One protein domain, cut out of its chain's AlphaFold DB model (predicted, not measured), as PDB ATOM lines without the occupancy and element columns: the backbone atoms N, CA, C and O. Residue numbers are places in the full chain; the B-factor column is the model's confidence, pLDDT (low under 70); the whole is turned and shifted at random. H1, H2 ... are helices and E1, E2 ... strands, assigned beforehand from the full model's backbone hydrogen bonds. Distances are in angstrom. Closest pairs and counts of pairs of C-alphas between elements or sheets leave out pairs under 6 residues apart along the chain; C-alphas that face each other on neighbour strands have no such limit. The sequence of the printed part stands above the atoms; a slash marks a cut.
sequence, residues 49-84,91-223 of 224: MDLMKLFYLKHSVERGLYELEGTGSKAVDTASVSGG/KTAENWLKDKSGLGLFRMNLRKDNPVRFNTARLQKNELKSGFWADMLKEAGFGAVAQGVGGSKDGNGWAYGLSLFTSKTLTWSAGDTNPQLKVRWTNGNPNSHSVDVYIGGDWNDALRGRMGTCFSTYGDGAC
ATOM      1  N   MET A  49     203.899 146.964 128.796       94.38
ATOM      2  CA  MET A  49     203.263 147.647 127.659       94.38
ATOM      3  C   MET A  49     201.773 147.308 127.559       94.38
ATOM      4  O   MET A  49     200.954 148.164 127.237       94.38
ATOM      5  N   ASP A  50     201.415 146.066 127.857       93.38
ATOM      6  CA  ASP A  50     200.032 145.620 127.875       93.38
ATOM      7  C   ASP A  50     199.240 146.187 129.058       93.38
ATOM      8  O   ASP A  50     198.093 146.595 128.881       93.38
ATOM      9  N   LEU A  51     199.860 146.315 130.233       94.88
ATOM     10  CA  LEU A  51     199.294 147.054 131.362       94.88
ATOM     11  C   LEU A  51     199.046 148.531 131.004       94.88
ATOM     12  O   LEU A  51     198.000 149.072 131.355       94.88
ATOM     13  N   MET A  52     199.942 149.177 130.251       95.62
ATOM     14  CA  MET A  52     199.742 150.564 129.797       95.62
ATOM     15  C   MET A  52     198.488 150.738 128.930       95.62
ATOM     16  O   MET A  52     197.846 151.783 129.005       95.62
ATOM     17  N   LYS A  53     198.071 149.714 128.173       94.81
ATOM     18  CA  LYS A  53     196.795 149.758 127.433       94.81
ATOM     19  C   LYS A  53     195.596 149.883 128.374       94.81
ATOM     20  O   LYS A  53     194.634 150.569 128.045       94.81
ATOM     21  N   LEU A  54     195.662 149.283 129.566       95.62
ATOM     22  CA  LEU A  54     194.620 149.442 130.583       95.62
ATOM     23  C   LEU A  54     194.587 150.864 131.143       95.62
ATOM     24  O   LEU A  54     193.503 151.386 131.385       95.62
ATOM     25  N   PHE A  55     195.745 151.511 131.297       97.00
ATOM     26  CA  PHE A  55     195.813 152.921 131.686       97.00
ATOM     27  C   PHE A  55     195.254 153.852 130.607       97.00
ATOM     28  O   PHE A  55     194.539 154.792 130.940       97.00
ATOM     29  N   TYR A  56     195.492 153.574 129.323       96.88
ATOM     30  CA  TYR A  56     194.846 154.334 128.247       96.88
ATOM     31  C   TYR A  56     193.326 154.201 128.283       96.88
ATOM     32  O   TYR A  56     192.630 155.198 128.113       96.88
ATOM     33  N   LEU A  57     192.812 153.005 128.577       96.88
ATOM     34  CA  LEU A  57     191.378 152.805 128.762       96.88
ATOM     35  C   LEU A  57     190.836 153.488 130.015       96.88
ATOM     36  O   LEU A  57     189.749 154.052 129.974       96.88
ATOM     37  N   LYS A  58     191.587 153.468 131.119       95.94
ATOM     38  CA  LYS A  58     191.240 154.221 132.325       95.94
ATOM     39  C   LYS A  58     191.070 155.695 131.978       95.94
ATOM     40  O   LYS A  58     189.999 156.243 132.192       95.94
ATOM     41  N   HIS A  59     192.080 156.303 131.367       96.75
ATOM     42  CA  HIS A  59     192.053 157.726 131.051       96.75
ATOM     43  C   HIS A  59     191.002 158.106 130.008       96.75
ATOM     44  O   HIS A  59     190.395 159.165 130.158       96.75
ATOM     45  N   SER A  60     190.746 157.271 128.990       95.88
ATOM     46  CA  SER A  60     189.661 157.554 128.045       95.88
ATOM     47  C   SER A  60     188.315 157.554 128.763       95.88
ATOM     48  O   SER A  60     187.584 158.534 128.670       95.88
ATOM     49  N   VAL A  61     188.031 156.527 129.571       92.69
ATOM     50  CA  VAL A  61     186.781 156.440 130.335       92.69
ATOM     51  C   VAL A  61     186.641 157.612 131.306       92.69
ATOM     52  O   VAL A  61     185.601 158.258 131.288       92.69
ATOM     53  N   GLU A  62     187.662 157.930 132.109       92.62
ATOM     54  CA  GLU A  62     187.632 159.086 133.023       92.62
ATOM     55  C   GLU A  62     187.323 160.382 132.257       92.62
ATOM     56  O   GLU A  62     186.414 161.115 132.643       92.62
ATOM     57  N   ARG A  63     187.993 160.628 131.121       92.56
ATOM     58  CA  ARG A  63     187.735 161.796 130.262       92.56
ATOM     59  C   ARG A  63     186.289 161.843 129.774       92.56
ATOM     60  O   ARG A  63     185.632 162.869 129.923       92.56
ATOM     61  N   GLY A  64     185.784 160.748 129.215       89.31
ATOM     62  CA  GLY A  64     184.424 160.710 128.688       89.31
ATOM     63  C   GLY A  64     183.355 160.870 129.775       89.31
ATOM     64  O   GLY A  64     182.290 161.422 129.512       89.31
ATOM     65  N   LEU A  65     183.627 160.428 131.008       86.06
ATOM     66  CA  LEU A  65     182.739 160.663 132.148       86.06
ATOM     67  C   LEU A  65     182.635 162.158 132.484       86.06
ATOM     68  O   LEU A  65     181.521 162.648 132.668       86.06
ATOM     69  N   TYR A  66     183.760 162.881 132.498       86.56
ATOM     70  CA  TYR A  66     183.768 164.336 132.701       86.56
ATOM     71  C   TYR A  66     183.011 165.085 131.596       86.56
ATOM     72  O   TYR A  66     182.276 166.033 131.872       86.56
ATOM     73  N   GLU A  67     183.159 164.660 130.341       86.88
ATOM     74  CA  GLU A  67     182.443 165.269 129.212       86.88
ATOM     75  C   GLU A  67     180.928 165.098 129.336       86.88
ATOM     76  O   GLU A  67     180.169 166.032 129.074       86.88
ATOM     77  N   LEU A  68     180.481 163.926 129.786       80.12
ATOM     78  CA  LEU A  68     179.061 163.638 129.950       80.12
ATOM     79  C   LEU A  68     178.446 164.419 131.112       80.12
ATOM     80  O   LEU A  68     177.370 164.999 130.940       80.12
ATOM     81  N   GLU A  69     179.154 164.548 132.237       77.44
ATOM     82  CA  GLU A  69     178.727 165.417 133.340       77.44
ATOM     83  C   GLU A  69     178.551 166.875 132.879       77.44
ATOM     84  O   GLU A  69     177.534 167.500 133.188       77.44
ATOM     85  N   GLY A  70     179.465 167.388 132.044       79.12
ATOM     86  CA  GLY A  70     179.373 168.733 131.460       79.12
ATOM     87  C   GLY A  70     178.145 168.959 130.564       79.12
ATOM     88  O   GLY A  70     177.719 170.097 130.372       79.12
ATOM     89  N   THR A  71     177.540 167.885 130.053       80.00
ATOM     90  CA  THR A  71     176.295 167.919 129.261       80.00
ATOM     91  C   THR A  71     175.035 167.641 130.087       80.00
ATOM     92  O   THR A  71     173.936 167.581 129.537       80.00
ATOM     93  N   GLY A  72     175.171 167.455 131.405       67.94
ATOM     94  CA  GLY A  72     174.069 167.122 132.312       67.94
ATOM     95  C   GLY A  72     173.556 165.681 132.186       67.94
ATOM     96  O   GLY A  72     172.536 165.344 132.785       67.94
ATOM     97  N   SER A  73     174.245 164.827 131.422       68.06
ATOM     98  CA  SER A  73     173.880 163.423 131.208       68.06
ATOM     99  C   SER A  73     174.722 162.510 132.095       68.06
ATOM    100  O   SER A  73     175.948 162.601 132.113       68.06
ATOM    101  N   LYS A  74     174.102 161.564 132.808       65.31
ATOM    102  CA  LYS A  74     174.865 160.519 133.502       65.31
ATOM    103  C   LYS A  74     175.343 159.494 132.479       65.31
ATOM    104  O   LYS A  74     174.538 158.758 131.915       65.31
ATOM    105  N   ALA A  75     176.656 159.379 132.295       55.16
ATOM    106  CA  ALA A  75     177.269 158.384 131.404       55.16
ATOM    107  C   ALA A  75     176.816 156.942 131.663       55.16
ATOM    108  O   ALA A  75     176.774 156.087 130.775       55.16
ATOM    109  N   VAL A  76     176.453 156.688 132.912       55.19
ATOM    110  CA  VAL A  76     176.001 155.398 133.399       55.19
ATOM    111  C   VAL A  76     174.542 155.101 133.027       55.19
ATOM    112  O   VAL A  76     174.210 153.936 132.819       55.19
ATOM    113  N   ASP A  77     173.706 156.128 132.847       56.12
ATOM    114  CA  ASP A  77     172.318 155.977 132.383       56.12
ATOM    115  C   ASP A  77     172.263 155.674 130.873       56.12
ATOM    116  O   ASP A  77     171.395 154.937 130.409       56.12
ATOM    117  N   THR A  78     173.250 156.155 130.102       51.00
ATOM    118  CA  THR A  78     173.453 155.789 128.684       51.00
ATOM    119  C   THR A  78     174.136 154.432 128.486       51.00
ATOM    120  O   THR A  78     174.160 153.904 127.376       51.00
ATOM    121  N   ALA A  79     174.685 153.848 129.552       50.09
ATOM    122  CA  ALA A  79     175.278 152.515 129.574       50.09
ATOM    123  C   ALA A  79     174.238 151.464 129.995       50.09
ATOM    124  O   ALA A  79     174.449 150.687 130.926       50.09
ATOM    125  N   SER A  80     173.073 151.448 129.357       51.53
ATOM    126  CA  SER A  80     172.029 150.469 129.655       51.53
ATOM    127  C   SER A  80     172.455 149.078 129.182       51.53
ATOM    128  O   SER A  80     172.311 148.722 128.019       51.53
ATOM    129  N   VAL A  81     172.977 148.275 130.114       58.00
ATOM    130  CA  VAL A  81     173.306 146.866 129.885       58.00
ATOM    131  C   VAL A  81     172.002 146.101 129.690       58.00
ATOM    132  O   VAL A  81     171.291 145.809 130.650       58.00
ATOM    133  N   SER A  82     171.655 145.796 128.447       53.69
ATOM    134  CA  SER A  82     170.352 145.214 128.108       53.69
ATOM    135  C   SER A  82     170.332 143.686 128.306       53.69
ATOM    136  O   SER A  82     170.037 142.909 127.409       53.69
ATOM    137  N   GLY A  83     170.660 143.218 129.509       46.81
ATOM    138  CA  GLY A  83     170.677 141.789 129.828       46.81
ATOM    139  C   GLY A  83     170.421 141.532 131.303       46.81
ATOM    140  O   GLY A  83     171.367 141.396 132.078       46.81
ATOM    141  N   GLY A  84     169.141 141.461 131.673       41.41
ATOM    142  CA  GLY A  84     168.702 141.023 133.000       41.41
ATOM    143  C   GLY A  84     167.586 141.848 133.637       41.41
ATOM    144  O   GLY A  84     167.486 141.874 134.860       41.41
ATOM    145  N   LYS A  91     172.059 143.981 138.625       54.16
ATOM    146  CA  LYS A  91     172.800 145.240 138.712       54.16
ATOM    147  C   LYS A  91     172.747 145.980 137.360       54.16
ATOM    148  O   LYS A  91     173.081 145.383 136.339       54.16
ATOM    149  N   THR A  92     172.377 147.268 137.358       70.12
ATOM    150  CA  THR A  92     172.607 148.200 136.230       70.12
ATOM    151  C   THR A  92     174.110 148.356 135.960       70.12
ATOM    152  O   THR A  92     174.925 147.926 136.784       70.12
ATOM    153  N   ALA A  93     174.518 148.992 134.852       73.75
ATOM    154  CA  ALA A  93     175.931 149.354 134.663       73.75
ATOM    155  C   ALA A  93     176.480 150.102 135.883       73.75
ATOM    156  O   ALA A  93     177.577 149.795 136.338       73.75
ATOM    157  N   GLU A  94     175.686 150.998 136.475       75.44
ATOM    158  CA  GLU A  94     176.043 151.711 137.704       75.44
ATOM    159  C   GLU A  94     176.386 150.771 138.846       75.44
ATOM    160  O   GLU A  94     177.413 150.917 139.510       75.44
ATOM    161  N   ASN A  95     175.528 149.781 139.059       80.56
ATOM    162  CA  ASN A  95     175.695 148.834 140.140       80.56
ATOM    163  C   ASN A  95     176.916 147.938 139.894       80.56
ATOM    164  O   ASN A  95     177.653 147.671 140.839       80.56
ATOM    165  N   TRP A  96     177.186 147.521 138.652       84.38
ATOM    166  CA  TRP A  96     178.409 146.782 138.308       84.38
ATOM    167  C   TRP A  96     179.671 147.619 138.488       84.38
ATOM    168  O   TRP A  96     180.668 147.106 138.988       84.38
ATOM    169  N   LEU A  97     179.629 148.903 138.132       86.31
ATOM    170  CA  LEU A  97     180.755 149.812 138.327       86.31
ATOM    171  C   LEU A  97     181.041 150.049 139.820       86.31
ATOM    172  O   LEU A  97     182.192 150.232 140.197       86.31
ATOM    173  N   LYS A  98     180.033 150.024 140.698       85.88
ATOM    174  CA  LYS A  98     180.243 150.108 142.158       85.88
ATOM    175  C   LYS A  98     180.759 148.793 142.751       85.88
ATOM    176  O   LYS A  98     181.517 148.795 143.724       85.88
ATOM    177  N   ASP A  99     180.359 147.675 142.161       86.38
ATOM    178  CA  ASP A  99     180.607 146.337 142.674       86.38
ATOM    179  C   ASP A  99     182.069 145.875 142.574       86.38
ATOM    180  O   ASP A  99     182.848 146.347 141.747       86.38
ATOM    181  N   LYS A 100     182.437 144.891 143.405       84.50
ATOM    182  CA  LYS A 100     183.749 144.234 143.331       84.50
ATOM    183  C   LYS A 100     183.937 143.455 142.030       84.50
ATOM    184  O   LYS A 100     185.077 143.317 141.600       84.50
ATOM    185  N   SER A 101     182.868 142.961 141.402       84.56
ATOM    186  CA  SER A 101     182.993 142.206 140.156       84.56
ATOM    187  C   SER A 101     183.261 143.073 138.933       84.56
ATOM    188  O   SER A 101     183.771 142.537 137.946       84.56
ATOM    189  N   GLY A 102     182.968 144.378 139.003       88.38
ATOM    190  CA  GLY A 102     183.153 145.334 137.914       88.38
ATOM    191  C   GLY A 102     182.212 145.118 136.728       88.38
ATOM    192  O   GLY A 102     181.571 144.074 136.564       88.38
ATOM    193  N   LEU A 103     182.145 146.116 135.853       89.12
ATOM    194  CA  LEU A 103     181.464 146.035 134.568       89.12
ATOM    195  C   LEU A 103     182.399 145.401 133.533       89.12
ATOM    196  O   LEU A 103     183.399 145.997 133.140       89.12
ATOM    197  N   GLY A 104     182.072 144.189 133.082       90.38
ATOM    198  CA  GLY A 104     182.817 143.517 132.017       90.38
ATOM    199  C   GLY A 104     182.515 144.118 130.645       90.38
ATOM    200  O   GLY A 104     181.378 144.041 130.178       90.38
ATOM    201  N   LEU A 105     183.533 144.657 129.978       90.69
ATOM    202  CA  LEU A 105     183.408 145.256 128.649       90.69
ATOM    203  C   LEU A 105     183.333 144.178 127.567       90.69
ATOM    204  O   LEU A 105     182.373 144.106 126.808       90.69
ATOM    205  N   PHE A 106     184.317 143.285 127.541       89.19
ATOM    206  CA  PHE A 106     184.329 142.112 126.675       89.19
ATOM    207  C   PHE A 106     185.139 140.989 127.319       89.19
ATOM    208  O   PHE A 106     185.988 141.206 128.189       89.19
ATOM    209  N   ARG A 107     184.852 139.767 126.889       89.19
ATOM    210  CA  ARG A 107     185.522 138.544 127.323       89.19
ATOM    211  C   ARG A 107     186.516 138.112 126.256       89.19
ATOM    212  O   ARG A 107     186.262 138.264 125.064       89.19
ATOM    213  N   MET A 108     187.637 137.560 126.698       87.69
ATOM    214  CA  MET A 108     188.703 137.038 125.854       87.69
ATOM    215  C   MET A 108     188.741 135.525 126.016       87.69
ATOM    216  O   MET A 108     189.069 135.033 127.084       87.69
ATOM    217  N   ASN A 109     188.390 134.780 124.975       85.06
ATOM    218  CA  ASN A 109     188.481 133.328 124.966       85.06
ATOM    219  C   ASN A 109     189.886 132.907 124.523       85.06
ATOM    220  O   ASN A 109     190.283 133.096 123.368       85.06
ATOM    221  N   LEU A 110     190.621 132.334 125.468       79.19
ATOM    222  CA  LEU A 110     192.000 131.891 125.333       79.19
ATOM    223  C   LEU A 110     191.999 130.370 125.148       79.19
ATOM    224  O   LEU A 110     192.187 129.602 126.090       79.19
ATOM    225  N   ARG A 111     191.717 129.909 123.926       70.50
ATOM    226  CA  ARG A 111     191.819 128.485 123.576       70.50
ATOM    227  C   ARG A 111     193.237 128.157 123.113       70.50
ATOM    228  O   ARG A 111     193.769 128.837 122.246       70.50
ATOM    229  N   LYS A 112     193.799 127.067 123.644       61.28
ATOM    230  CA  LYS A 112     195.176 126.594 123.398       61.28
ATOM    231  C   LYS A 112     195.549 126.469 121.909       61.28
ATOM    232  O   LYS A 112     196.675 126.784 121.550       61.28
ATOM    233  N   ASP A 113     194.586 126.091 121.065       60.53
ATOM    234  CA  ASP A 113     194.797 125.798 119.636       60.53
ATOM    235  C   ASP A 113     193.991 126.722 118.700       60.53
ATOM    236  O   ASP A 113     193.673 126.364 117.568       60.53
ATOM    237  N   ASN A 114     193.579 127.903 119.173       66.19
ATOM    238  CA  ASN A 114     192.823 128.863 118.369       66.19
ATOM    239  C   ASN A 114     193.353 130.287 118.553       66.19
ATOM    240  O   ASN A 114     193.815 130.627 119.642       66.19
ATOM    241  N   PRO A 115     193.233 131.154 117.529       74.62
ATOM    242  CA  PRO A 115     193.461 132.578 117.729       74.62
ATOM    243  C   PRO A 115     192.539 133.083 118.840       74.62
ATOM    244  O   PRO A 115     191.404 132.609 118.963       74.62
ATOM    245  N   VAL A 116     193.024 134.046 119.630       80.38
ATOM    246  CA  VAL A 116     192.225 134.679 120.685       80.38
ATOM    247  C   VAL A 116     190.923 135.187 120.077       80.38
ATOM    248  O   VAL A 116     190.918 135.838 119.025       80.38
ATOM    249  N   ARG A 117     189.811 134.845 120.727       86.38
ATOM    250  CA  ARG A 117     188.477 135.280 120.312       86.38
ATOM    251  C   ARG A 117     187.920 136.220 121.354       86.38
ATOM    252  O   ARG A 117     188.165 136.039 122.543       86.38
ATOM    253  N   PHE A 118     187.134 137.181 120.913       88.38
ATOM    254  CA  PHE A 118     186.487 138.136 121.796       88.38
ATOM    255  C   PHE A 118     184.988 137.970 121.681       88.38
ATOM    256  O   PHE A 118     184.486 137.704 120.590       88.38
ATOM    257  N   ASN A 119     184.277 138.112 122.789       89.19
ATOM    258  CA  ASN A 119     182.827 138.173 122.765       89.19
ATOM    259  C   ASN A 119     182.281 139.093 123.855       89.19
ATOM    260  O   ASN A 119     183.031 139.610 124.688       89.19
ATOM    261  N   THR A 120     180.972 139.326 123.832       86.38
ATOM    262  CA  THR A 120     180.313 140.186 124.817       86.38
ATOM    263  C   THR A 120     180.525 139.657 126.235       86.38
ATOM    264  O   THR A 120     180.512 138.445 126.488       86.38
ATOM    265  N   ALA A 121     180.751 140.574 127.175       86.25
ATOM    266  CA  ALA A 121     180.803 140.267 128.600       86.25
ATOM    267  C   ALA A 121     179.502 140.726 129.262       86.25
ATOM    268  O   ALA A 121     178.482 140.062 129.105       86.25
ATOM    269  N   ARG A 122     179.536 141.839 129.998       85.25
ATOM    270  CA  ARG A 122     178.325 142.490 130.496       85.25
ATOM    271  C   ARG A 122     177.773 143.420 129.426       85.25
ATOM    272  O   ARG A 122     176.597 143.305 129.127       85.25
ATOM    273  N   LEU A 123     178.611 144.250 128.800       83.50
ATOM    274  CA  LEU A 123     178.177 145.089 127.678       83.50
ATOM    275  C   LEU A 123     177.663 144.248 126.510       83.50
ATOM    276  O   LEU A 123     178.309 143.266 126.117       83.50
ATOM    277  N   GLN A 124     176.525 144.654 125.940       80.06
ATOM    278  CA  GLN A 124     176.017 144.015 124.737       80.06
ATOM    279  C   GLN A 124     176.630 144.608 123.470       80.06
ATOM    280  O   GLN A 124     177.497 145.485 123.472       80.06
ATOM    281  N   LYS A 125     176.202 144.050 122.338       84.12
ATOM    282  CA  LYS A 125     176.761 144.359 121.026       84.12
ATOM    283  C   LYS A 125     176.541 145.816 120.628       84.12
ATOM    284  O   LYS A 125     177.416 146.387 119.989       84.12
ATOM    285  N   ASN A 126     175.410 146.413 120.996       83.69
ATOM    286  CA  ASN A 126     175.076 147.776 120.583       83.69
ATOM    287  C   ASN A 126     175.967 148.809 121.282       83.69
ATOM    288  O   ASN A 126     176.449 149.725 120.626       83.69
ATOM    289  N   GLU A 127     176.262 148.596 122.562       84.12
ATOM    290  CA  GLU A 127     177.124 149.423 123.411       84.12
ATOM    291  C   GLU A 127     178.596 149.328 122.988       84.12
ATOM    292  O   GLU A 127     179.360 150.272 123.168       84.12
ATOM    293  N   LEU A 128     178.999 148.194 122.402       86.56
ATOM    294  CA  LEU A 128     180.328 147.999 121.813       86.56
ATOM    295  C   LEU A 128     180.416 148.484 120.357       86.56
ATOM    296  O   LEU A 128     181.508 148.748 119.858       86.56
ATOM    297  N   LYS A 129     179.276 148.605 119.671       86.62
ATOM    298  CA  LYS A 129     179.183 149.102 118.294       86.62
ATOM    299  C   LYS A 129     179.124 150.628 118.235       86.62
ATOM    300  O   LYS A 129     179.668 151.213 117.302       86.62
ATOM    301  N   SER A 130     178.443 151.256 119.190       85.06
ATOM    302  CA  SER A 130     178.197 152.700 119.230       85.06
ATOM    303  C   SER A 130     177.873 153.185 120.643       85.06
ATOM    304  O   SER A 130     177.404 152.413 121.475       85.06
ATOM    305  N   GLY A 131     178.048 154.484 120.880       84.00
ATOM    306  CA  GLY A 131     177.787 155.121 122.167       84.00
ATOM    307  C   GLY A 131     179.032 155.170 123.046       84.00
ATOM    308  O   GLY A 131     180.133 154.839 122.607       84.00
ATOM    309  N   PHE A 132     178.832 155.563 124.304       86.81
ATOM    310  CA  PHE A 132     179.915 155.884 125.232       86.81
ATOM    311  C   PHE A 132     181.032 154.830 125.262       86.81
ATOM    312  O   PHE A 132     182.192 155.140 125.001       86.81
ATOM    313  N   TRP A 133     180.694 153.563 125.519       88.50
ATOM    314  CA  TRP A 133     181.702 152.507 125.645       88.50
ATOM    315  C   TRP A 133     182.446 152.223 124.341       88.50
ATOM    316  O   TRP A 133     183.654 151.992 124.377       88.50
ATOM    317  N   ALA A 134     181.763 152.268 123.198       89.69
ATOM    318  CA  ALA A 134     182.397 152.103 121.896       89.69
ATOM    319  C   ALA A 134     183.418 153.218 121.618       89.69
ATOM    320  O   ALA A 134     184.523 152.928 121.149       89.69
ATOM    321  N   ASP A 135     183.083 154.465 121.954       92.19
ATOM    322  CA  ASP A 135     183.956 155.623 121.743       92.19
ATOM    323  C   ASP A 135     185.187 155.573 122.655       92.19
ATOM    324  O   ASP A 135     186.317 155.704 122.174       92.19
ATOM    325  N   MET A 136     185.001 155.264 123.944       93.00
ATOM    326  CA  MET A 136     186.108 155.157 124.903       93.00
ATOM    327  C   MET A 136     187.049 153.991 124.579       93.00
ATOM    328  O   MET A 136     188.271 154.116 124.703       93.00
ATOM    329  N   LEU A 137     186.502 152.857 124.125       94.00
ATOM    330  CA  LEU A 137     187.295 151.716 123.664       94.00
ATOM    331  C   LEU A 137     188.057 152.050 122.382       94.00
ATOM    332  O   LEU A 137     189.211 151.649 122.235       94.00
ATOM    333  N   LYS A 138     187.438 152.779 121.451       94.75
ATOM    334  CA  LYS A 138     188.091 153.213 120.215       94.75
ATOM    335  C   LYS A 138     189.283 154.111 120.505       94.75
ATOM    336  O   LYS A 138     190.356 153.867 119.957       94.75
ATOM    337  N   GLU A 139     189.112 155.086 121.383       95.19
ATOM    338  CA  GLU A 139     190.181 155.987 121.801       95.19
ATOM    339  C   GLU A 139     191.330 155.255 122.500       95.19
ATOM    340  O   GLU A 139     192.495 155.499 122.205       95.19
ATOM    341  N   ALA A 140     191.012 154.300 123.374       94.75
ATOM    342  CA  ALA A 140     192.009 153.542 124.123       94.75
ATOM    343  C   ALA A 140     192.746 152.464 123.302       94.75
ATOM    344  O   ALA A 140     193.535 151.696 123.855       94.75
ATOM    345  N   GLY A 141     192.483 152.362 121.994       92.69
ATOM    346  CA  GLY A 141     193.106 151.370 121.111       92.69
ATOM    347  C   GLY A 141     192.433 149.991 121.110       92.69
ATOM    348  O   GLY A 141     192.947 149.055 120.503       92.69
ATOM    349  N   PHE A 142     191.259 149.856 121.729       93.19
ATOM    350  CA  PHE A 142     190.432 148.642 121.733       93.19
ATOM    351  C   PHE A 142     189.309 148.666 120.682       93.19
ATOM    352  O   PHE A 142     188.527 147.718 120.589       93.19
ATOM    353  N   GLY A 143     189.232 149.716 119.858       92.56
ATOM    354  CA  GLY A 143     188.153 149.924 118.885       92.56
ATOM    355  C   GLY A 143     187.952 148.775 117.902       92.56
ATOM    356  O   GLY A 143     186.814 148.435 117.597       92.56
ATOM    357  N   ALA A 144     189.030 148.125 117.450       91.69
ATOM    358  CA  ALA A 144     188.926 146.975 116.550       91.69
ATOM    359  C   ALA A 144     188.206 145.785 117.210       91.69
ATOM    360  O   ALA A 144     187.403 145.114 116.565       91.69
ATOM    361  N   VAL A 145     188.447 145.548 118.505       91.31
ATOM    362  CA  VAL A 145     187.741 144.507 119.270       91.31
ATOM    363  C   VAL A 145     186.310 144.923 119.565       91.31
ATOM    364  O   VAL A 145     185.409 144.121 119.340       91.31
ATOM    365  N   ALA A 146     186.081 146.168 119.984       91.56
ATOM    366  CA  ALA A 146     184.736 146.679 120.232       91.56
ATOM    367  C   ALA A 146     183.849 146.566 118.977       91.56
ATOM    368  O   ALA A 146     182.789 145.946 119.022       91.56
ATOM    369  N   GLN A 147     184.335 147.045 117.826       90.56
ATOM    370  CA  GLN A 147     183.627 146.944 116.547       90.56
ATOM    371  C   GLN A 147     183.500 145.504 116.054       90.56
ATOM    372  O   GLN A 147     182.454 145.141 115.520       90.56
ATOM    373  N   GLY A 148     184.526 144.670 116.239       90.69
ATOM    374  CA  GLY A 148     184.462 143.256 115.879       90.69
ATOM    375  C   GLY A 148     183.372 142.516 116.658       90.69
ATOM    376  O   GLY A 148     182.585 141.774 116.073       90.69
ATOM    377  N   VAL A 149     183.295 142.743 117.973       89.69
ATOM    378  CA  VAL A 149     182.303 142.115 118.859       89.69
ATOM    379  C   VAL A 149     180.910 142.700 118.605       89.69
ATOM    380  O   VAL A 149     179.948 141.957 118.400       89.69
ATOM    381  N   GLY A 150     180.796 144.029 118.553       87.75
ATOM    382  CA  GLY A 150     179.534 144.740 118.344       87.75
ATOM    383  C   GLY A 150     178.940 144.559 116.944       87.75
ATOM    384  O   GLY A 150     177.722 144.495 116.782       87.75
ATOM    385  N   GLY A 151     179.789 144.417 115.925       86.00
ATOM    386  CA  GLY A 151     179.409 144.176 114.531       86.00
ATOM    387  C   GLY A 151     179.211 142.703 114.164       86.00
ATOM    388  O   GLY A 151     178.791 142.414 113.043       86.00
ATOM    389  N   SER A 152     179.497 141.771 115.080       82.88
ATOM    390  CA  SER A 152     179.337 140.336 114.839       82.88
ATOM    391  C   SER A 152     177.897 140.009 114.427       82.88
ATOM    392  O   SER A 152     176.947 140.561 114.978       82.88
ATOM    393  N   LYS A 153     177.699 139.107 113.463       76.25
ATOM    394  CA  LYS A 153     176.352 138.640 113.076       76.25
ATOM    395  C   LYS A 153     175.842 137.517 113.979       76.25
ATOM    396  O   LYS A 153     174.639 137.288 114.041       76.25
ATOM    397  N   ASP A 154     176.734 136.892 114.740       66.94
ATOM    398  CA  ASP A 154     176.384 135.847 115.692       66.94
ATOM    399  C   ASP A 154     175.698 136.471 116.917       66.94
ATOM    400  O   ASP A 154     176.109 137.532 117.406       66.94
ATOM    401  N   GLY A 155     174.667 135.812 117.459       62.12
ATOM    402  CA  GLY A 155     173.967 136.269 118.673       62.12
ATOM    403  C   GLY A 155     174.894 136.427 119.887       62.12
ATOM    404  O   GLY A 155     174.640 137.247 120.759       62.12
ATOM    405  N   ASN A 156     176.026 135.718 119.879       64.50
ATOM    406  CA  ASN A 156     177.022 135.714 120.946       64.50
ATOM    407  C   ASN A 156     178.149 136.750 120.771       64.50
ATOM    408  O   ASN A 156     179.022 136.817 121.630       64.50
ATOM    409  N   GLY A 157     178.165 137.543 119.690       77.81
ATOM    410  CA  GLY A 157     179.108 138.661 119.550       77.81
ATOM    411  C   GLY A 157     180.562 138.267 119.260       77.81
ATOM    412  O   GLY A 157     181.469 138.944 119.726       77.81
ATOM    413  N   TRP A 158     180.829 137.160 118.565       86.25
ATOM    414  CA  TRP A 158     182.206 136.684 118.388       86.25
ATOM    415  C   TRP A 158     183.012 137.518 117.383       86.25
ATOM    416  O   TRP A 158     182.560 137.748 116.260       86.25
ATOM    417  N   ALA A 159     184.233 137.889 117.777       86.75
ATOM    418  CA  ALA A 159     185.271 138.487 116.941       86.75
ATOM    419  C   ALA A 159     186.557 137.646 116.983       86.75
ATOM    420  O   ALA A 159     186.904 137.077 118.022       86.75
ATOM    421  N   TYR A 160     187.276 137.584 115.862       85.38
ATOM    422  CA  TYR A 160     188.387 136.652 115.644       85.38
ATOM    423  C   TYR A 160     189.632 137.367 115.119       85.38
ATOM    424  O   TYR A 160     189.524 138.392 114.454       85.38
ATOM    425  N   GLY A 161     190.810 136.784 115.367       72.81
ATOM    426  CA  GLY A 161     192.059 137.187 114.705       72.81
ATOM    427  C   GLY A 161     192.606 138.552 115.133       72.81
ATOM    428  O   GLY A 161     193.500 139.084 114.481       72.81
ATOM    429  N   LEU A 162     192.085 139.119 116.220       79.62
ATOM    430  CA  LEU A 162     192.528 140.398 116.757       79.62
ATOM    431  C   LEU A 162     193.610 140.161 117.812       79.62
ATOM    432  O   LEU A 162     193.454 139.330 118.707       79.62
ATOM    433  N   SER A 163     194.709 140.902 117.715       75.62
ATOM    434  CA  SER A 163     195.760 140.901 118.729       75.62
ATOM    435  C   SER A 163     195.697 142.207 119.508       75.62
ATOM    436  O   SER A 163     196.036 143.263 118.980       75.62
ATOM    437  N   LEU A 164     195.229 142.141 120.755       79.69
ATOM    438  CA  LEU A 164     195.213 143.296 121.657       79.69
ATOM    439  C   LEU A 164     196.471 143.392 122.509       79.69
ATOM    440  O   LEU A 164     196.849 144.488 122.903       79.69
ATOM    441  N   PHE A 165     197.106 142.263 122.806       82.50
ATOM    442  CA  PHE A 165     198.172 142.156 123.793       82.50
ATOM    443  C   PHE A 165     199.436 141.620 123.127       82.50
ATOM    444  O   PHE A 165     199.383 140.728 122.283       82.50
ATOM    445  N   THR A 166     200.573 142.224 123.451       85.75
ATOM    446  CA  THR A 166     201.872 141.898 122.853       85.75
ATOM    447  C   THR A 166     202.596 140.811 123.648       85.75
ATOM    448  O   THR A 166     203.412 140.072 123.090       85.75
ATOM    449  N   SER A 167     202.313 140.713 124.946       84.50
ATOM    450  CA  SER A 167     202.795 139.658 125.829       84.50
ATOM    451  C   SER A 167     202.061 138.340 125.594       84.50
ATOM    452  O   SER A 167     200.919 138.276 125.140       84.50
ATOM    453  N   LYS A 168     202.726 137.254 125.969       80.56
ATOM    454  CA  LYS A 168     202.178 135.903 126.045       80.56
ATOM    455  C   LYS A 168     201.381 135.682 127.330       80.56
ATOM    456  O   LYS A 168     200.928 134.563 127.554       80.56
ATOM    457  N   THR A 169     201.186 136.695 128.170       75.56
ATOM    458  CA  THR A 169     200.484 136.562 129.454       75.56
ATOM    459  C   THR A 169     199.097 135.948 129.292       75.56
ATOM    460  O   THR A 169     198.753 134.999 129.993       75.56
ATOM    461  N   LEU A 170     198.337 136.401 128.296       73.19
ATOM    462  CA  LEU A 170     197.006 135.867 128.008       73.19
ATOM    463  C   LEU A 170     197.022 134.517 127.279       73.19
ATOM    464  O   LEU A 170     195.976 133.993 126.950       73.19
ATOM    465  N   THR A 171     198.171 133.899 127.020       66.06
ATOM    466  CA  THR A 171     198.192 132.506 126.526       66.06
ATOM    467  C   THR A 171     198.141 131.484 127.664       66.06
ATOM    468  O   THR A 171     197.942 130.298 127.413       66.06
ATOM    469  N   TRP A 172     198.303 131.936 128.914       57.38
ATOM    470  CA  TRP A 172     198.507 131.079 130.085       57.38
ATOM    471  C   TRP A 172     197.736 131.574 131.323       57.38
ATOM    472  O   TRP A 172     198.227 131.486 132.445       57.38
ATOM    473  N   SER A 173     196.539 132.137 131.133       58.78
ATOM    474  CA  SER A 173     195.686 132.537 132.261       58.78
ATOM    475  C   SER A 173     195.454 131.343 133.202       58.78
ATOM    476  O   SER A 173     195.193 130.230 132.737       58.78
ATOM    477  N   ALA A 174     195.620 131.571 134.509       50.78
ATOM    478  CA  ALA A 174     195.649 130.576 135.584       50.78
ATOM    479  C   ALA A 174     194.284 129.890 135.798       50.78
ATOM    480  O   ALA A 174     193.604 130.108 136.793       50.78
ATOM    481  N   GLY A 175     193.860 129.071 134.837       55.84
ATOM    482  CA  GLY A 175     192.607 128.314 134.885       55.84
ATOM    483  C   GLY A 175     191.397 129.036 134.285       55.84
ATOM    484  O   GLY A 175     190.477 128.360 133.827       55.84
ATOM    485  N   ASP A 176     191.406 130.371 134.190       63.25
ATOM    486  CA  ASP A 176     190.348 131.099 133.485       63.25
ATOM    487  C   ASP A 176     190.653 131.162 131.984       63.25
ATOM    488  O   ASP A 176     191.503 131.923 131.520       63.25
ATOM    489  N   THR A 177     189.941 130.344 131.213       70.94
ATOM    490  CA  THR A 177     190.008 130.341 129.742       70.94
ATOM    491  C   THR A 177     189.293 131.539 129.111       70.94
ATOM    492  O   THR A 177     189.289 131.679 127.889       70.94
ATOM    493  N   ASN A 178     188.667 132.386 129.929       83.69
ATOM    494  CA  ASN A 178     187.724 133.420 129.543       83.69
ATOM    495  C   ASN A 178     187.880 134.733 130.349       83.69
ATOM    496  O   ASN A 178     186.859 135.303 130.760       83.69
ATOM    497  N   PRO A 179     189.103 135.265 130.558       88.62
ATOM    498  CA  PRO A 179     189.278 136.500 131.309       88.62
ATOM    499  C   PRO A 179     188.529 137.657 130.648       88.62
ATOM    500  O   PRO A 179     188.424 137.758 129.421       88.62
ATOM    501  N   GLN A 180     188.012 138.556 131.475       89.81
ATOM    502  CA  GLN A 180     187.265 139.724 131.020       89.81
ATOM    503  C   GLN A 180     188.082 140.984 131.247       89.81
ATOM    504  O   GLN A 180     188.727 141.117 132.284       89.81
ATOM    505  N   LEU A 181     188.016 141.913 130.294       93.00
ATOM    506  CA  LEU A 181     188.419 143.292 130.530       93.00
ATOM    507  C   LEU A 181     187.275 143.996 131.253       93.00
ATOM    508  O   LEU A 181     186.150 144.020 130.748       93.00
ATOM    509  N   LYS A 182     187.551 144.540 132.433       92.94
ATOM    510  CA  LYS A 182     186.541 145.110 133.318       92.94
ATOM    511  C   LYS A 182     186.904 146.521 133.748       92.94
ATOM    512  O   LYS A 182     188.080 146.880 133.800       92.94
ATOM    513  N   VAL A 183     185.875 147.291 134.078       93.19
ATOM    514  CA  VAL A 183     185.979 148.651 134.612       93.19
ATOM    515  C   VAL A 183     185.119 148.757 135.857       93.19
ATOM    516  O   VAL A 183     184.039 148.169 135.927       93.19
ATOM    517  N   ARG A 184     185.573 149.522 136.841       91.38
ATOM    518  CA  ARG A 184     184.783 149.875 138.017       91.38
ATOM    519  C   ARG A 184     185.122 151.275 138.500       91.38
ATOM    520  O   ARG A 184     186.182 151.785 138.173       91.38
ATOM    521  N   TRP A 185     184.270 151.860 139.327       91.06
ATOM    522  CA  TRP A 185     184.600 153.068 140.073       91.06
ATOM    523  C   TRP A 185     185.711 152.791 141.077       91.06
ATOM    524  O   TRP A 185     185.630 151.822 141.846       91.06
ATOM    525  N   THR A 186     186.694 153.682 141.123       89.50
ATOM    526  CA  THR A 186     187.736 153.658 142.143       89.50
ATOM    527  C   THR A 186     187.083 153.742 143.518       89.50
ATOM    528  O   THR A 186     186.238 154.602 143.782       89.50
ATOM    529  N   ASN A 187     187.408 152.789 144.395       86.94
ATOM    530  CA  ASN A 187     186.774 152.623 145.712       86.94
ATOM    531  C   ASN A 187     185.235 152.486 145.688       86.94
ATOM    532  O   ASN A 187     184.583 152.670 146.713       86.94
ATOM    533  N   GLY A 188     184.633 152.163 144.537       82.81
ATOM    534  CA  GLY A 188     183.179 152.105 144.376       82.81
ATOM    535  C   GLY A 188     182.481 153.470 144.434       82.81
ATOM    536  O   GLY A 188     181.262 153.504 144.598       82.81
ATOM    537  N   ASN A 189     183.217 154.583 144.316       85.44
ATOM    538  CA  ASN A 189     182.663 155.932 144.417       85.44
ATOM    539  C   ASN A 189     182.366 156.534 143.025       85.44
ATOM    540  O   ASN A 189     183.305 156.987 142.361       85.44
ATOM    541  N   PRO A 190     181.090 156.618 142.599       77.94
ATOM    542  CA  PRO A 190     180.725 157.175 141.295       77.94
ATOM    543  C   PRO A 190     181.033 158.672 141.159       77.94
ATOM    544  O   PRO A 190     181.266 159.140 140.054       77.94
ATOM    545  N   ASN A 191     181.097 159.412 142.269       80.44
ATOM    546  CA  ASN A 191     181.328 160.860 142.256       80.44
ATOM    547  C   ASN A 191     182.815 161.221 142.107       80.44
ATOM    548  O   ASN A 191     183.165 162.394 142.059       80.44
ATOM    549  N   SER A 192     183.706 160.226 142.117       80.12
ATOM    550  CA  SER A 192     185.146 160.465 142.009       80.12
ATOM    551  C   SER A 192     185.613 160.703 140.575       80.12
ATOM    552  O   SER A 192     186.748 161.133 140.390       80.12
ATOM    553  N   HIS A 193     184.784 160.356 139.580       78.50
ATOM    554  CA  HIS A 193     185.149 160.284 138.158       78.50
ATOM    555  C   HIS A 193     186.428 159.492 137.874       78.50
ATOM    556  O   HIS A 193     186.979 159.583 136.781       78.50
ATOM    557  N   SER A 194     186.886 158.694 138.839       89.25
ATOM    558  CA  SER A 194     188.035 157.830 138.679       89.25
ATOM    559  C   SER A 194     187.570 156.399 138.545       89.25
ATOM    560  O   SER A 194     186.713 155.931 139.304       89.25
ATOM    561  N   VAL A 195     188.150 155.699 137.580       92.94
ATOM    562  CA  VAL A 195     187.862 154.288 137.359       92.94
ATOM    563  C   VAL A 195     189.117 153.455 137.476       92.94
ATOM    564  O   VAL A 195     190.226 153.898 137.189       92.94
ATOM    565  N   ASP A 196     188.925 152.197 137.827       94.56
ATOM    566  CA  ASP A 196     189.962 151.198 137.751       94.56
ATOM    567  C   ASP A 196     189.594 150.147 136.713       94.56
ATOM    568  O   ASP A 196     188.518 149.542 136.720       94.56
ATOM    569  N   VAL A 197     190.534 149.951 135.800       95.62
ATOM    570  CA  VAL A 197     190.493 148.982 134.716       95.62
ATOM    571  C   VAL A 197     191.388 147.806 135.069       95.62
ATOM    572  O   VAL A 197     192.529 148.001 135.501       95.62
ATOM    573  N   TYR A 198     190.884 146.594 134.873       94.62
ATOM    574  CA  TYR A 198     191.614 145.366 135.165       94.62
ATOM    575  C   TYR A 198     191.159 144.211 134.273       94.62
ATOM    576  O   TYR A 198     190.080 144.241 133.678       94.62
ATOM    577  N   ILE A 199     192.003 143.190 134.169       92.31
ATOM    578  CA  ILE A 199     191.692 141.934 133.486       92.31
ATOM    579  C   ILE A 199     191.575 140.834 134.535       92.31
ATOM    580  O   ILE A 199     192.440 140.748 135.398       92.31
ATOM    581  N   GLY A 200     190.571 139.965 134.431       89.31
ATOM    582  CA  GLY A 200     190.491 138.739 135.236       89.31
ATOM    583  C   GLY A 200     189.126 138.513 135.875       89.31
ATOM    584  O   GLY A 200     188.090 138.797 135.257       89.31
ATOM    585  N   GLY A 201     189.156 137.976 137.096       84.00
ATOM    586  CA  GLY A 201     187.998 137.722 137.938       84.00
ATOM    587  C   GLY A 201     187.464 139.019 138.534       84.00
ATOM    588  O   GLY A 201     187.140 139.967 137.816       84.00
ATOM    589  N   ASP A 202     187.324 139.075 139.846       86.94
ATOM    590  CA  ASP A 202     186.844 140.272 140.535       86.94
ATOM    591  C   ASP A 202     188.011 141.183 140.938       86.94
ATOM    592  O   ASP A 202     189.175 140.880 140.716       86.94
ATOM    593  N   TRP A 203     187.713 142.327 141.543       83.50
ATOM    594  CA  TRP A 203     188.689 143.340 141.941       83.50
ATOM    595  C   TRP A 203     189.888 142.840 142.769       83.50
ATOM    596  O   TRP A 203     190.947 143.454 142.727       83.50
ATOM    597  N   ASN A 204     189.713 141.779 143.559       89.69
ATOM    598  CA  ASN A 204     190.791 141.184 144.362       89.69
ATOM    599  C   ASN A 204     191.457 139.978 143.675       89.69
ATOM    600  O   ASN A 204     192.312 139.349 144.288       89.69
ATOM    601  N   ASP A 205     191.033 139.646 142.459       89.12
ATOM    602  CA  ASP A 205     191.462 138.486 141.679       89.12
ATOM    603  C   ASP A 205     191.735 138.916 140.224       89.12
ATOM    604  O   ASP A 205     191.234 138.355 139.241       89.12
ATOM    605  N   ALA A 206     192.479 140.016 140.086       91.38
ATOM    606  CA  ALA A 206     192.991 140.442 138.797       91.38
ATOM    607  C   ALA A 206     194.081 139.471 138.321       91.38
ATOM    608  O   ALA A 206     194.840 138.886 139.095       91.38
ATOM    609  N   LEU A 207     194.178 139.321 137.005       90.06
ATOM    610  CA  LEU A 207     195.130 138.444 136.352       90.06
ATOM    611  C   LEU A 207     196.559 138.904 136.659       90.06
ATOM    612  O   LEU A 207     196.940 140.037 136.355       90.06
ATOM    613  N   ARG A 208     197.384 137.994 137.180       90.44
ATOM    614  CA  ARG A 208     198.831 138.191 137.293       90.44
ATOM    615  C   ARG A 208     199.555 137.453 136.171       90.44
ATOM    616  O   ARG A 208     199.371 136.255 135.970       90.44
ATOM    617  N   GLY A 209     200.392 138.180 135.440       87.81
ATOM    618  CA  GLY A 209     201.238 137.632 134.391       87.81
ATOM    619  C   GLY A 209     202.380 136.774 134.911       87.81
ATOM    620  O   GLY A 209     202.782 136.859 136.073       87.81
ATOM    621  N   ARG A 210     202.955 135.962 134.019       86.31
ATOM    622  CA  ARG A 210     204.058 135.049 134.348       86.31
ATOM    623  C   ARG A 210     205.315 135.802 134.782       86.31
ATOM    624  O   ARG A 210     206.103 135.258 135.550       86.31
ATOM    625  N   MET A 211     205.513 137.033 134.306       88.81
ATOM    626  CA  MET A 211     206.659 137.855 134.710       88.81
ATOM    627  C   MET A 211     206.392 138.686 135.974       88.81
ATOM    628  O   MET A 211     207.278 139.444 136.397       88.81
ATOM    629  N   GLY A 212     205.217 138.501 136.593       89.19
ATOM    630  CA  GLY A 212     204.801 139.079 137.870       89.19
ATOM    631  C   GLY A 212     203.882 140.297 137.755       89.19
ATOM    632  O   GLY A 212     203.436 140.794 138.786       89.19
ATOM    633  N   THR A 213     203.578 140.773 136.546       92.12
ATOM    634  CA  THR A 213     202.791 142.001 136.341       92.12
ATOM    635  C   THR A 213     201.323 141.775 136.693       92.12
ATOM    636  O   THR A 213     200.685 140.894 136.122       92.12
ATOM    637  N   CYS A 214     200.771 142.572 137.610       93.25
ATOM    638  CA  CYS A 214     199.335 142.593 137.879       93.25
ATOM    639  C   CYS A 214     198.607 143.413 136.802       93.25
ATOM    640  O   CYS A 214     198.914 144.591 136.612       93.25
ATOM    641  N   PHE A 215     197.642 142.816 136.099       93.38
ATOM    642  CA  PHE A 215     196.856 143.484 135.054       93.38
ATOM    643  C   PHE A 215     195.689 144.262 135.660       93.38
ATOM    644  O   PHE A 215     194.520 143.975 135.409       93.38
ATOM    645  N   SER A 216     196.032 145.257 136.474       94.69
ATOM    646  CA  SER A 216     195.096 146.182 137.099       94.69
ATOM    647  C   SER A 216     195.729 147.558 137.242       94.69
ATOM    648  O   SER A 216     196.858 147.697 137.712       94.69
ATOM    649  N   THR A 217     194.975 148.590 136.883       95.50
ATOM    650  CA  THR A 217     195.369 149.998 137.074       95.50
ATOM    651  C   THR A 217     195.354 150.439 138.541       95.50
ATOM    652  O   THR A 217     195.922 151.478 138.864       95.50
ATOM    653  N   TYR A 218     194.787 149.625 139.437       92.38
ATOM    654  CA  TYR A 218     194.918 149.783 140.890       92.38
ATOM    655  C   TYR A 218     196.295 149.382 141.425       92.38
ATOM    656  O   TYR A 218     196.673 149.740 142.539       92.38
ATOM    657  N   GLY A 219     197.036 148.594 140.645       91.81
ATOM    658  CA  GLY A 219     198.295 147.987 141.054       91.81
ATOM    659  C   GLY A 219     198.125 146.642 141.763       91.81
ATOM    660  O   GLY A 219     197.075 145.998 141.714       91.81
ATOM    661  N   ASP A 220     199.199 146.205 142.427       91.56
ATOM    662  CA  ASP A 220     199.343 144.840 142.950       91.56
ATOM    663  C   ASP A 220     198.307 144.441 144.008       91.56
ATOM    664  O   ASP A 220     198.049 143.253 144.182       91.56
ATOM    665  N   GLY A 221     197.665 145.408 144.671       89.19
ATOM    666  CA  GLY A 221     196.601 145.142 145.643       89.19
ATOM    667  C   GLY A 221     195.353 144.476 145.050       89.19
ATOM    668  O   GLY A 221     194.531 143.966 145.813       89.19
ATOM    669  N   ALA A 222     195.211 144.473 143.720       89.50
ATOM    670  CA  ALA A 222     194.136 143.792 143.002       89.50
ATOM    671  C   ALA A 222     194.450 142.323 142.660       89.50
ATOM    672  O   ALA A 222     193.544 141.587 142.288       89.50
ATOM    673  N   CYS A 223     195.709 141.892 142.775       89.56
ATOM    674  CA  CYS A 223     196.149 140.528 142.481       89.56
ATOM    675  C   CYS A 223     196.591 139.846 143.783       89.56
ATOM    676  O   CYS A 223     197.801 139.760 144.043       89.56
TER     677      CYS A 223
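This is residues 49 to 84 and 91 to 223 of the 224 residues of an uncharacterized protein of Fibrobacter sp. UWB1 (UniProt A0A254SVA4). A twisted sheet of four antiparallel strands has helices over one face: the long H1 slants over its E4 edge, and the short H5 crosses over E2 and E1. H4 joins these two helices, H3 packs on H5, and H2 sits at the sheet's level, beside the strands. The printed part has 169 residues, with five named helices and four named strands in the order H1 H2 E1 E2 H3 H4 H5 E3 E4; the sheet's order is E2 E1 E3 E4. The class is mixed, helices and strands, though under half of the residues are in named elements. The whole is compact, with a radius of gyration of the C-alphas of 14.8 A and spans of 47 by 39 by 28 A.

In the sheet, E1, residues 103 to 109, and E3, residues 180 to 185, are antiparallel inner strands, with N 105 and O 181 2.8 A apart, within hydrogen-bond range. E2, residues 117 to 120, is an edge strand and forms a hairpin with E1, N 109 and O 117 being 2.7 A apart. E4, residues 195 to 200, is the other edge strand and forms a hairpin with E3, N 182 and O 198 being 2.8 A apart. The sheet is only just strongly twisted, its C-alphas lying up to 4.0 A off the best plane. Residues 117 to 118 of E2 also pair, antiparallel, with residues 159 to 160. H1, residues 49 to 70, is on the sheet at a height of 9.1 A, slantwise to the strands, at 39 degrees to E4 on the local plane; its closest C-alphas to E4 are those of Lys 58 and Val 197, 5.8 A. H5, residues 143 to 150, is on the same face at a height of 8.8 A, over E2 and E1 and across the strands, at 87 degrees to E1 on the local plane. These are two layers, helices on one face of a sheet. H4, residues 132 to 139, is not on the sheet; residues 57 to 64 of H1 touch it, closest at C-alphas 60 and 136, 5.3 A, at a steep tilt of 45 degrees, opposite ways. H4 and H5 touch as a helical hairpin, closest at C-alphas 137 and 143, 5.2 A. H3, residues 125 to 129, touches H5, with C-alphas 125 and 150 3.9 A apart, and only grazes the sheet. H2, residues 93 to 98, stands at the sheet's level, with C-alphas 97 and 184 of H2 and E3 4.0 A apart. In H2, H3, H4 and H5 every O i to N i+4 pair is within hydrogen-bond range; in H1, 17 of 18 are.

H1 is 32.1 A long, from C-alpha 49 at (203.263, 147.647, 127.659). E1 measures 17.4 A, E3 16.3 A and E4 15.9 A, the last ending at C-alpha 200, (190.491, 138.739, 135.236).

The C-alphas farthest apart, of Gly 72 and Asp 113, are 47.9 A apart. Residues 85 to 90 are cut out, with 8.2 A between C-alphas 84 and 91. The link from H5 to E3 is long, 29 residues. The mean pLDDT of the printed part is 82.8; under 70 are residues 72 to 84, 91, 112 to 114, 154 to 156 and 171 to 176.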